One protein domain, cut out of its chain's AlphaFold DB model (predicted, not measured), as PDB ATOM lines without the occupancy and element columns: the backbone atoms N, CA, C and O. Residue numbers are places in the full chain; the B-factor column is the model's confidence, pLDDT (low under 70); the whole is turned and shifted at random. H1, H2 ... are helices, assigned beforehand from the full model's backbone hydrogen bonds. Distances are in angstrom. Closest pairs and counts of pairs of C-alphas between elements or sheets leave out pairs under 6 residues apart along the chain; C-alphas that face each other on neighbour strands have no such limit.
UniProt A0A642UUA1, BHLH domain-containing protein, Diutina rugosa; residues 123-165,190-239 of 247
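This is residues 123 to 165 and 190 to 239 of the 247 residues of the protein "BHLH domain-containing protein" of Diutina rugosa (UniProt A0A642UUA1). Three helices spread like the arms of a Y from a small body where the end of H1 and the starts of H2 and H3 come together. H3 is the longest arm, and residues 217 to 239, 123 to 137 of H1 and 159 to 165 of H2 stick out from the body. The printed part has 93 residues with three named helices, H1, H2 and H3 in chain order, and no named strand; the class is all helix. The whole is extended, with a radius of gyration of the C-alphas of 20.3 A, and flat, spanning 73 by 37 by 19 A.

H3, residues 203 to 237, touches H1, residues 123 to 147, through its residues 203 to 210 and residues 141 to 145 of H1 alone. Their closest C-alphas, of Gln 145 and Ile 206, are 6.5 A apart; the two run the same way at a steep tilt of 41 degrees. H3 only just touches H2, residues 149 to 165, with 3 pairs of C-alphas within 8 A. The closest are those of Leu 151 and Ile 206, 6.9 A apart, and the two run opposite ways at a steep tilt of 49 degrees. H1 and H2 touch only at the corner by their tight link, with the closest C-alphas, of Met 146 and Arg 152, 4.9 A apart; at 73 degrees they are only just about perpendicular. Every O i to N i+4 pair is within hydrogen-bond range in H1 and H3, and 12 of 13 are in H2.

H3 is 51.1 A long, from C-alpha 203 at (225.033, 263.903, 236.773) to C-alpha 237 at (256.451, 269.961, 276.573). H1 is 36.1 A long and begins at C-alpha 123, (218.778, 281.119, 215.805). H2 is 24.8 A long. Residues 190 to 202 hold no named element.

The C-alphas of Lys 123 and Gly 239, the two farthest apart, are 73.6 A apart. Residues 166 to 189 are cut out, with 25.9 A between C-alphas 165 and 190; the link from H2 to H3 runs across this cut. Mean pLDDT of the printed part is 89.4; residues 123, 165 and 190 to 192 are under 70.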
ATOM      1  N   LYS A 123     218.819 282.493 215.264       69.25
ATOM      2  CA  LYS A 123     218.778 281.119 215.805       69.25
ATOM      3  C   LYS A 123     220.143 280.421 215.753       69.25
ATOM      4  O   LYS A 123     220.457 279.658 216.658       69.25
ATOM      5  N   SER A 124     220.957 280.691 214.727       78.81
ATOM      6  CA  SER A 124     222.289 280.087 214.592       78.81
ATOM      7  C   SER A 124     223.256 280.622 215.653       78.81
ATOM      8  O   SER A 124     223.866 279.830 216.365       78.81
ATOM      9  N   ALA A 125     223.318 281.945 215.849       88.62
ATOM     10  CA  ALA A 125     224.140 282.541 216.906       88.62
ATOM     11  C   ALA A 125     223.685 282.106 218.309       88.62
ATOM     12  O   ALA A 125     224.514 281.754 219.143       88.62
ATOM     13  N   HIS A 126     222.372 282.070 218.552       94.50
ATOM     14  CA  HIS A 126     221.819 281.612 219.824       94.50
ATOM     15  C   HIS A 126     222.204 280.159 220.134       94.50
ATOM     16  O   HIS A 126     222.659 279.869 221.237       94.50
ATOM     17  N   ASN A 127     222.107 279.264 219.148       94.88
ATOM     18  CA  ASN A 127     222.481 277.862 219.319       94.88
ATOM     19  C   ASN A 127     223.987 277.698 219.602       94.88
ATOM     20  O   ASN A 127     224.378 276.908 220.454       94.88
ATOM     21  N   ILE A 128     224.841 278.504 218.960       93.44
ATOM     22  CA  ILE A 128     226.288 278.516 219.238       93.44
ATOM     23  C   ILE A 128     226.572 278.965 220.679       93.44
ATOM     24  O   ILE A 128     227.437 278.394 221.348       93.44
ATOM     25  N   ILE A 129     225.858 279.983 221.163       94.44
ATOM     26  CA  ILE A 129     226.020 280.500 222.527       94.44
ATOM     27  C   ILE A 129     225.568 279.453 223.553       94.44
ATOM     28  O   ILE A 129     226.315 279.162 224.488       94.44
ATOM     29  N   GLU A 130     224.403 278.838 223.349       96.94
ATOM     30  CA  GLU A 130     223.886 277.788 224.232       96.94
ATOM     31  C   GLU A 130     224.800 276.556 224.237       96.94
ATOM     32  O   GLU A 130     225.196 276.074 225.297       96.94
ATOM     33  N   GLN A 131     225.235 276.084 223.064       96.44
ATOM     34  CA  GLN A 131     226.182 274.973 222.963       96.44
ATOM     35  C   GLN A 131     227.478 275.265 223.730       96.44
ATOM     36  O   GLN A 131     227.987 274.392 224.433       96.44
ATOM     37  N   ARG A 132     228.002 276.496 223.655       96.69
ATOM     38  CA  ARG A 132     229.194 276.908 224.412       96.69
ATOM     39  C   ARG A 132     228.950 276.885 225.923       96.69
ATOM     40  O   ARG A 132     229.829 276.445 226.661       96.69
ATOM     41  N   TYR A 133     227.779 277.322 226.388       98.25
ATOM     42  CA  TYR A 133     227.392 277.230 227.800       98.25
ATOM     43  C   TYR A 133     227.304 275.769 228.269       98.25
ATOM     44  O   TYR A 133     227.906 275.412 229.285       98.25
ATOM     45  N   ARG A 134     226.651 274.899 227.485       97.81
ATOM     46  CA  ARG A 134     226.554 273.458 227.768       97.81
ATOM     47  C   ARG A 134     227.926 272.792 227.811       97.81
ATOM     48  O   ARG A 134     228.191 272.025 228.736       97.81
ATOM     49  N   ASN A 135     228.808 273.114 226.864       98.06
ATOM     50  CA  ASN A 135     230.186 272.622 226.847       98.06
ATOM     51  C   ASN A 135     230.930 273.054 228.115       98.06
ATOM     52  O   ASN A 135     231.403 272.194 228.846       98.06
ATOM     53  N   LYS A 136     230.893 274.348 228.467       98.00
ATOM     54  CA  LYS A 136     231.537 274.872 229.685       98.00
ATOM     55  C   LYS A 136     231.053 274.170 230.960       98.00
ATOM     56  O   LYS A 136     231.834 273.952 231.884       98.00
ATOM     57  N   ILE A 137     229.766 273.834 231.047       97.69
ATOM     58  CA  ILE A 137     229.230 273.051 232.169       97.69
ATOM     59  C   ILE A 137     229.752 271.618 232.137       97.69
ATOM     60  O   ILE A 137     230.166 271.094 233.171       97.69
ATOM     61  N   ASN A 138     229.736 270.971 230.977       97.44
ATOM     62  CA  ASN A 138     230.233 269.608 230.844       97.44
ATOM     63  C   ASN A 138     231.721 269.505 231.185       97.44
ATOM     64  O   ASN A 138     232.094 268.559 231.870       97.44
ATOM     65  N   ASP A 139     232.522 270.509 230.836       97.50
ATOM     66  CA  ASP A 139     233.934 270.591 231.213       97.50
ATOM     67  C   ASP A 139     234.100 270.587 232.738       97.50
ATOM     68  O   ASP A 139     234.898 269.823 233.278       97.50
ATOM     69  N   LYS A 140     233.275 271.361 233.459       97.31
ATOM     70  CA  LYS A 140     233.261 271.353 234.931       97.31
ATOM     71  C   LYS A 140     232.835 270.002 235.506       97.31
ATOM     72  O   LYS A 140     233.425 269.548 236.481       97.31
ATOM     73  N   PHE A 141     231.836 269.345 234.915       96.06
ATOM     74  CA  PHE A 141     231.428 268.001 235.340       96.06
ATOM     75  C   PHE A 141     232.531 266.962 235.110       96.06
ATOM     76  O   PHE A 141     232.722 266.095 235.959       96.06
ATOM     77  N   ASN A 142     233.263 267.062 234.000       95.06
ATOM     78  CA  ASN A 142     234.386 266.180 233.696       95.06
ATOM     79  C   ASN A 142     235.550 266.425 234.663       95.06
ATOM     80  O   ASN A 142     236.118 265.473 235.190       95.06
ATOM     81  N   ALA A 143     235.868 267.689 234.960       95.56
ATOM     82  CA  ALA A 143     236.866 268.033 235.968       95.56
ATOM     83  C   ALA A 143     236.490 267.450 237.338       95.56
ATOM     84  O   ALA A 143     237.293 266.759 237.957       95.56
ATOM     85  N   LEU A 144     235.234 267.629 237.760       95.94
ATOM     86  CA  LEU A 144     234.726 267.096 239.024       95.94
ATOM     87  C   LEU A 144     234.799 265.563 239.082       95.94
ATOM     88  O   LEU A 144     235.227 264.993 240.084       95.94
ATOM     89  N   GLN A 145     234.450 264.892 237.984       94.06
ATOM     90  CA  GLN A 145     234.568 263.441 237.857       94.06
ATOM     91  C   GLN A 145     236.011 262.956 238.041       94.06
ATOM     92  O   GLN A 145     236.227 261.899 238.631       94.06
ATOM     93  N   MET A 146     236.993 263.713 237.550       91.56
ATOM     94  CA  MET A 146     238.409 263.367 237.674       91.56
ATOM     95  C   MET A 146     238.994 263.725 239.043       91.56
ATOM     96  O   MET A 146     239.938 263.067 239.477       91.56
ATOM     97  N   SER A 147     238.447 264.716 239.748       93.31
ATOM     98  CA  SER A 147     238.896 265.090 241.096       93.31
ATOM     99  C   SER A 147     238.433 264.108 242.175       93.31
ATOM    100  O   SER A 147     239.186 263.837 243.105       93.31
ATOM    101  N   VAL A 148     237.230 263.541 242.047       92.94
ATOM    102  CA  VAL A 148     236.646 262.648 243.062       92.94
ATOM    103  C   VAL A 148     237.131 261.199 242.873       92.94
ATOM    104  O   VAL A 148     236.853 260.609 241.823       92.94
ATOM    105  N   PRO A 149     237.779 260.571 243.878       90.19
ATOM    106  CA  PRO A 149     238.345 259.221 243.757       90.19
ATOM    107  C   PRO A 149     237.336 258.153 243.310       90.19
ATOM    108  O   PRO A 149     237.577 257.431 242.340       90.19
ATOM    109  N   ALA A 150     236.157 258.113 243.943       88.69
ATOM    110  CA  ALA A 150     235.102 257.141 243.637       88.69
ATOM    111  C   ALA A 150     234.597 257.231 242.185       88.69
ATOM    112  O   ALA A 150     234.306 256.210 241.555       88.69
ATOM    113  N   LEU A 151     234.521 258.447 241.631       91.00
ATOM    114  CA  LEU A 151     234.064 258.699 240.261       91.00
ATOM    115  C   LEU A 151     235.177 258.426 239.241       91.00
ATOM    116  O   LEU A 151     234.929 257.781 238.217       91.00
ATOM    117  N   ARG A 152     236.413 258.843 239.540       91.31
ATOM    118  CA  ARG A 152     237.594 258.605 238.698       91.31
ATOM    119  C   ARG A 152     237.832 257.112 238.471       91.31
ATOM    120  O   ARG A 152     238.119 256.701 237.345       91.31
ATOM    121  N   SER A 153     237.651 256.284 239.498       86.69
ATOM    122  CA  SER A 153     237.787 254.828 239.380       86.69
ATOM    123  C   SER A 153     236.744 254.209 238.439       86.69
ATOM    124  O   SER A 153     237.110 253.451 237.540       86.69
ATOM    125  N   CYS A 154     235.464 254.586 238.545       85.62
ATOM    126  CA  CYS A 154     234.424 254.107 237.618       85.62
ATOM    127  C   CYS A 154     234.638 254.663 236.188       85.62
ATOM    128  O   CYS A 154     234.412 253.951 235.208       85.62
ATOM    129  N   ALA A 155     235.204 255.870 236.032       86.81
ATOM    130  CA  ALA A 155     235.562 256.438 234.723       86.81
ATOM    131  C   ALA A 155     236.656 255.635 234.010       86.81
ATOM    132  O   ALA A 155     236.513 255.281 232.837       86.81
ATOM    133  N   ARG A 156     237.721 255.280 234.739       85.56
ATOM    134  CA  ARG A 156     238.816 254.439 234.234       85.56
ATOM    135  C   ARG A 156     238.327 253.052 233.822       85.56
ATOM    136  O   ARG A 156     238.716 252.568 232.761       85.56
ATOM    137  N   ARG A 157     237.448 252.427 234.616       82.94
ATOM    138  CA  ARG A 157     236.845 251.125 234.269       82.94
ATOM    139  C   ARG A 157     236.033 251.208 232.978       82.94
ATOM    140  O   ARG A 157     236.209 250.364 232.099       82.94
ATOM    141  N   LYS A 158     235.217 252.258 232.819       82.75
ATOM    142  CA  LYS A 158     234.449 252.497 231.587       82.75
ATOM    143  C   LYS A 158     235.361 252.649 230.365       82.75
ATOM    144  O   LYS A 158     235.112 252.017 229.340       82.75
ATOM    145  N   ALA A 159     236.444 253.420 230.483       83.19
ATOM    146  CA  ALA A 159     237.431 253.573 229.413       83.19
ATOM    147  C   ALA A 159     238.132 252.242 229.070       83.19
ATOM    148  O   ALA A 159     238.283 251.906 227.894       83.19
ATOM    149  N   LYS A 160     238.486 251.437 230.083       81.94
ATOM    150  CA  LYS A 160     239.103 250.115 229.900       81.94
ATOM    151  C   LYS A 160     238.180 249.160 229.132       81.94
ATOM    152  O   LYS A 160     238.642 248.564 228.162       81.94
ATOM    153  N   LYS A 161     236.888 249.077 229.487       78.00
ATOM    154  CA  LYS A 161     235.881 248.244 228.786       78.00
ATOM    155  C   LYS A 161     235.750 248.642 227.311       78.00
ATOM    156  O   LYS A 161     235.770 247.779 226.437       78.00
ATOM    157  N   MET A 162     235.719 249.946 227.033       73.00
ATOM    158  CA  MET A 162     235.632 250.476 225.666       73.00
ATOM    159  C   MET A 162     236.888 250.144 224.839       73.00
ATOM    160  O   MET A 162     236.786 249.701 223.698       73.00
ATOM    161  N   SER A 163     238.078 250.272 225.438       79.94
ATOM    162  CA  SER A 163     239.351 249.940 224.779       79.94
ATOM    163  C   SER A 163     239.582 248.433 224.585       79.94
ATOM    164  O   SER A 163     240.216 248.031 223.611       79.94
ATOM    165  N   ALA A 164     239.052 247.590 225.478       72.75
ATOM    166  CA  ALA A 164     239.149 246.134 225.388       72.75
ATOM    167  C   ALA A 164     238.252 245.572 224.275       72.75
ATOM    168  O   ALA A 164     238.678 244.694 223.527       72.75
ATOM    169  N   SER A 165     237.049 246.131 224.111       66.25
ATOM    170  CA  SER A 165     236.147 245.790 223.005       66.25
ATOM    171  C   SER A 165     236.743 246.158 221.636       66.25
ATOM    172  O   SER A 165     236.641 245.377 220.695       66.25
ATOM    173  N   GLU A 190     242.392 250.807 246.492       53.28
ATOM    174  CA  GLU A 190     243.539 251.375 247.217       53.28
ATOM    175  C   GLU A 190     243.536 252.917 247.221       53.28
ATOM    176  O   GLU A 190     244.005 253.536 248.172       53.28
ATOM    177  N   ASP A 191     242.905 253.544 246.220       60.28
ATOM    178  CA  ASP A 191     242.808 255.005 246.089       60.28
ATOM    179  C   ASP A 191     241.553 255.618 246.741       60.28
ATOM    180  O   ASP A 191     241.374 256.838 246.710       60.28
ATOM    181  N   LEU A 192     240.620 254.805 247.254       69.69
ATOM    182  CA  LEU A 192     239.322 255.307 247.725       69.69
ATOM    183  C   LEU A 192     239.341 255.785 249.177       69.69
ATOM    184  O   LEU A 192     238.344 256.339 249.627       69.69
ATOM    185  N   GLU A 193     240.444 255.584 249.904       71.25
ATOM    186  CA  GLU A 193     240.601 255.969 251.317       71.25
ATOM    187  C   GLU A 193     239.422 255.513 252.213       71.25
ATOM    188  O   GLU A 193     239.102 256.147 253.217       71.25
ATOM    189  N   GLY A 194     238.763 254.404 251.841       73.44
ATOM    190  CA  GLY A 194     237.592 253.848 252.529       73.44
ATOM    191  C   GLY A 194     236.221 254.357 252.052       73.44
ATOM    192  O   GLY A 194     235.207 253.961 252.621       73.44
ATOM    193  N   LEU A 195     236.150 255.204 251.021       80.75
ATOM    194  CA  LEU A 195     234.887 255.666 250.433       80.75
ATOM    195  C   LEU A 195     234.250 254.606 249.527       80.75
ATOM    196  O   LEU A 195     234.931 253.919 248.765       80.75
ATOM    197  N   GLU A 196     232.918 254.526 249.552       81.31
ATOM    198  CA  GLU A 196     232.172 253.603 248.694       81.31
ATOM    199  C   GLU A 196     232.376 253.965 247.205       81.31
ATOM    200  O   GLU A 196     232.092 255.108 246.805       81.31
ATOM    201  N   PRO A 197     232.807 253.005 246.362       82.56
ATOM    202  CA  PRO A 197     232.947 253.212 244.928       82.56
ATOM    203  C   PRO A 197     231.647 253.708 244.278       82.56
ATOM    204  O   PRO A 197     230.540 253.310 244.641       82.56
ATOM    205  N   ALA A 198     231.760 254.547 243.246       85.06
ATOM    206  CA  ALA A 198     230.587 254.955 242.482       85.06
ATOM    207  C   ALA A 198     230.096 253.815 241.573       85.06
ATOM    208  O   ALA A 198     230.887 253.213 240.842       85.06
ATOM    209  N   ARG A 199     228.777 253.574 241.564       81.12
ATOM    210  CA  ARG A 199     228.142 252.552 240.711       81.12
ATOM    211  C   ARG A 199     227.978 252.999 239.256       81.12
ATOM    212  O   ARG A 199     228.108 252.174 238.359       81.12
ATOM    213  N   LYS A 200     227.694 254.288 239.014       85.38
ATOM    214  CA  LYS A 200     227.446 254.866 237.675       85.38
ATOM    215  C   LYS A 200     227.910 256.322 237.590       85.38
ATOM    216  O   LYS A 200     227.968 257.033 238.589       85.38
ATOM    217  N   LEU A 201     228.195 256.788 236.373       85.81
ATOM    218  CA  LEU A 201     228.665 258.151 236.081       85.81
ATOM    219  C   LEU A 201     227.559 259.009 235.468       85.81
ATOM    220  O   LEU A 201     227.635 259.422 234.312       85.81
ATOM    221  N   ASN A 202     226.509 259.247 236.246       92.25
ATOM    222  CA  ASN A 202     225.436 260.168 235.881       92.25
ATOM    223  C   ASN A 202     225.602 261.508 236.626       92.25
ATOM    224  O   ASN A 202     226.345 261.599 237.603       92.25
ATOM    225  N   LYS A 203     224.908 262.561 236.176       93.75
ATOM    226  CA  LYS A 203     225.033 263.903 236.773       93.75
ATOM    227  C   LYS A 203     224.651 263.922 238.262       93.75
ATOM    228  O   LYS A 203     225.338 264.578 239.032       93.75
ATOM    229  N   GLY A 204     223.627 263.172 238.677       95.38
ATOM    230  CA  GLY A 204     223.202 263.089 240.080       95.38
ATOM    231  C   GLY A 204     224.223 262.386 240.982       95.38
ATOM    232  O   GLY A 204     224.585 262.906 242.029       95.38
ATOM    233  N   THR A 205     224.757 261.247 240.548       93.94
ATOM    234  CA  THR A 205     225.790 260.479 241.249       93.94
ATOM    235  C   THR A 205     227.106 261.243 241.311       93.94
ATOM    236  O   THR A 205     227.768 261.191 242.343       93.94
ATOM    237  N   ILE A 206     227.464 262.002 240.262       94.56
ATOM    238  CA  ILE A 206     228.626 262.898 240.314       94.56
ATOM    239  C   ILE A 206     228.449 263.910 241.449       94.56
ATOM    240  O   ILE A 206     229.356 264.068 242.258       94.56
ATOM    241  N   LEU A 207     227.280 264.546 241.557       96.25
ATOM    242  CA  LEU A 207     227.007 265.506 242.630       96.25
ATOM    243  C   LEU A 207     227.014 264.837 244.012       96.25
ATOM    244  O   LEU A 207     227.709 265.315 244.903       96.25
ATOM    245  N   ALA A 208     226.319 263.709 244.180       95.12
ATOM    246  CA  ALA A 208     226.237 262.993 245.456       95.12
ATOM    247  C   ALA A 208     227.620 262.563 245.974       95.12
ATOM    248  O   ALA A 208     228.014 262.938 247.078       95.12
ATOM    249  N   LYS A 209     228.410 261.876 245.136       94.25
ATOM    250  CA  LYS A 209     229.757 261.416 245.509       94.25
ATOM    251  C   LYS A 209     230.744 262.568 245.704       94.25
ATOM    252  O   LYS A 209     231.686 262.434 246.477       94.25
ATOM    253  N   SER A 210     230.523 263.714 245.058       96.31
ATOM    254  CA  SER A 210     231.316 264.924 245.317       96.31
ATOM    255  C   SER A 210     231.025 265.509 246.694       96.31
ATOM    256  O   SER A 210     231.957 265.878 247.399       96.31
ATOM    257  N   VAL A 211     229.755 265.558 247.106       96.69
ATOM    258  CA  VAL A 211     229.373 266.024 248.449       96.69
ATOM    259  C   VAL A 211     229.924 265.093 249.527       96.69
ATOM    260  O   VAL A 211     230.462 265.573 250.521       96.69
ATOM    261  N   GLU A 212     229.839 263.775 249.326       94.50
ATOM    262  CA  GLU A 212     230.476 262.792 250.217       94.50
ATOM    263  C   GLU A 212     231.981 263.054 250.344       94.50
ATOM    264  O   GLU A 212     232.517 263.070 251.451       94.50
ATOM    265  N   TYR A 213     232.653 263.326 249.221       95.50
ATOM    266  CA  TYR A 213     234.089 263.573 249.220       95.50
ATOM    267  C   TYR A 213     234.477 264.891 249.902       95.50
ATOM    268  O   TYR A 213     235.471 264.926 250.622       95.50
ATOM    269  N   ILE A 214     233.683 265.955 249.743       95.88
ATOM    270  CA  ILE A 214     233.901 267.220 250.463       95.88
ATOM    271  C   ILE A 214     233.850 266.975 251.975       95.88
ATOM    272  O   ILE A 214     234.812 267.293 252.668       95.88
ATOM    273  N   LYS A 215     232.792 266.320 252.469       95.50
ATOM    274  CA  LYS A 215     232.645 265.993 253.900       95.50
ATOM    275  C   LYS A 215     233.791 265.127 254.416       95.50
ATOM    276  O   LYS A 215     234.286 265.321 255.522       95.50
ATOM    277  N   PHE A 216     234.224 264.170 253.602       94.25
ATOM    278  CA  PHE A 216     235.363 263.323 253.921       94.25
ATOM    279  C   PHE A 216     236.661 264.131 254.076       94.25
ATOM    280  O   PHE A 216     237.391 263.936 255.047       94.25
ATOM    281  N   LEU A 217     236.943 265.060 253.155       95.25
ATOM    282  CA  LEU A 217     238.127 265.919 253.232       95.25
ATOM    283  C   LEU A 217     238.064 266.892 254.412       95.25
ATOM    284  O   LEU A 217     239.089 267.141 255.039       95.25
ATOM    285  N   GLU A 218     236.884 267.420 254.737       95.25
ATOM    286  CA  GLU A 218     236.673 268.263 255.917       95.25
ATOM    287  C   GLU A 218     237.036 267.508 257.201       95.25
ATOM    288  O   GLU A 218     237.881 267.976 257.964       95.25
ATOM    289  N   LEU A 219     236.496 266.299 257.379       94.56
ATOM    290  CA  LEU A 219     236.795 265.450 258.534       94.56
ATOM    291  C   LEU A 219     238.276 265.043 258.586       94.56
ATOM    292  O   LEU A 219     238.904 265.065 259.645       94.56
ATOM    293  N   LYS A 220     238.865 264.684 257.437       94.50
ATOM    294  CA  LYS A 220     240.289 264.327 257.346       94.50
ATOM    295  C   LYS A 220     241.188 265.510 257.711       94.50
ATOM    296  O   LYS A 220     242.169 265.322 258.428       94.50
ATOM    297  N   ASN A 221     240.846 266.716 257.258       95.69
ATOM    298  CA  ASN A 221     241.566 267.941 257.598       95.69
ATOM    299  C   ASN A 221     241.438 268.280 259.084       95.69
ATOM    300  O   ASN A 221     242.423 268.685 259.696       95.69
ATOM    301  N   GLU A 222     240.256 268.112 259.677       96.00
ATOM    302  CA  GLU A 222     240.049 268.326 261.111       96.00
ATOM    303  C   GLU A 222     240.902 267.368 261.948       96.00
ATOM    304  O   GLU A 222     241.646 267.807 262.828       96.00
ATOM    305  N   ARG A 223     240.891 266.071 261.610       95.06
ATOM    306  CA  ARG A 223     241.736 265.070 262.273       95.06
ATOM    307  C   ARG A 223     243.221 265.422 262.167       95.06
ATOM    308  O   ARG A 223     243.929 265.392 263.168       95.06
ATOM    309  N   MET A 224     243.679 265.793 260.971       95.12
ATOM    310  CA  MET A 224     245.076 266.158 260.732       95.12
ATOM    311  C   MET A 224     245.497 267.385 261.549       95.12
ATOM    312  O   MET A 224     246.577 267.391 262.133       95.12
ATOM    313  N   LYS A 225     244.633 268.401 261.652       93.88
ATOM    314  CA  LYS A 225     244.877 269.580 262.495       93.88
ATOM    315  C   LYS A 225     244.971 269.216 263.974       93.88
ATOM    316  O   LYS A 225     245.833 269.738 264.676       93.88
ATOM    317  N   TYR A 226     244.116 268.311 264.447       95.25
ATOM    318  CA  TYR A 226     244.156 267.849 265.833       95.25
ATOM    319  C   TYR A 226     245.434 267.053 266.142       95.25
ATOM    320  O   TYR A 226     246.063 267.260 267.178       95.25
ATOM    321  N   GLU A 227     245.861 266.174 265.233       94.94
ATOM    322  CA  GLU A 227     247.139 265.460 265.337       94.94
ATOM    323  C   GLU A 227     248.324 266.435 265.340       94.94
ATOM    324  O   GLU A 227     249.192 266.350 266.208       94.94
ATOM    325  N   GLN A 228     248.331 267.410 264.428       92.31
ATOM    326  CA  GLN A 228     249.343 268.461 264.380       92.31
ATOM    327  C   GLN A 228     249.409 269.225 265.707       92.31
ATOM    328  O   GLN A 228     250.490 269.383 266.268       92.31
ATOM    329  N   GLN A 229     248.264 269.638 266.253       92.38
ATOM    330  CA  GLN A 229     248.200 270.354 267.525       92.38
ATOM    331  C   GLN A 229     248.741 269.515 268.689       92.38
ATOM    332  O   GLN A 229     249.512 270.022 269.505       92.38
ATOM    333  N   GLN A 230     248.387 268.229 268.761       94.31
ATOM    334  CA  GLN A 230     248.912 267.320 269.783       94.31
ATOM    335  C   GLN A 230     250.426 267.140 269.675       94.31
ATOM    336  O   GLN A 230     251.127 267.156 270.688       94.31
ATOM    337  N   LEU A 231     250.942 266.976 268.455       91.81
ATOM    338  CA  LEU A 231     252.376 266.842 268.216       91.81
ATOM    339  C   LEU A 231     253.119 268.127 268.583       91.81
ATOM    340  O   LEU A 231     254.160 268.052 269.234       91.81
ATOM    341  N   MET A 232     252.564 269.293 268.247       89.19
ATOM    342  CA  MET A 232     253.117 270.587 268.645       89.19
ATOM    343  C   MET A 232     253.119 270.756 270.168       89.19
ATOM    344  O   MET A 232     254.146 271.122 270.730       89.19
ATOM    345  N   ALA A 233     252.027 270.414 270.856       89.56
ATOM    346  CA  ALA A 233     251.970 270.458 272.318       89.56
ATOM    347  C   ALA A 233     252.998 269.507 272.956       89.56
ATOM    348  O   ALA A 233     253.694 269.876 273.899       89.56
ATOM    349  N   LYS A 234     253.154 268.293 272.411       92.06
ATOM    350  CA  LYS A 234     254.168 267.335 272.870       92.06
ATOM    351  C   LYS A 234     255.588 267.857 272.649       92.06
ATOM    352  O   LYS A 234     256.419 267.724 273.542       92.06
ATOM    353  N   ALA A 235     255.867 268.460 271.496       90.25
ATOM    354  CA  ALA A 235     257.160 269.071 271.200       90.25
ATOM    355  C   ALA A 235     257.468 270.239 272.155       90.25
ATOM    356  O   ALA A 235     258.561 270.282 272.715       90.25
ATOM    357  N   GLN A 236     256.483 271.100 272.433       87.88
ATOM    358  CA  GLN A 236     256.599 272.177 273.423       87.88
ATOM    359  C   GLN A 236     256.891 271.643 274.828       87.88
ATOM    360  O   GLN A 236     257.792 272.145 275.494       87.88
ATOM    361  N   MET A 237     256.186 270.595 275.272       89.00
ATOM    362  CA  MET A 237     256.451 269.961 276.573       89.00
ATOM    363  C   MET A 237     257.863 269.369 276.667       89.00
ATOM    364  O   MET A 237     258.447 269.351 277.746       89.00
ATOM    365  N   MET A 238     258.421 268.897 275.550       91.31
ATOM    366  CA  MET A 238     259.799 268.402 275.475       91.31
ATOM    367  C   MET A 238     260.838 269.528 275.313       91.31
ATOM    368  O   MET A 238     262.022 269.234 275.169       91.31
ATOM    369  N   GLY A 239     260.423 270.802 275.338       85.88
ATOM    370  CA  GLY A 239     261.314 271.959 275.215       85.88
ATOM    371  C   GLY A 239     261.859 272.184 273.803       85.88
ATOM    372  O   GLY A 239     262.864 272.871 273.641       85.88
TER     373      GLY A 239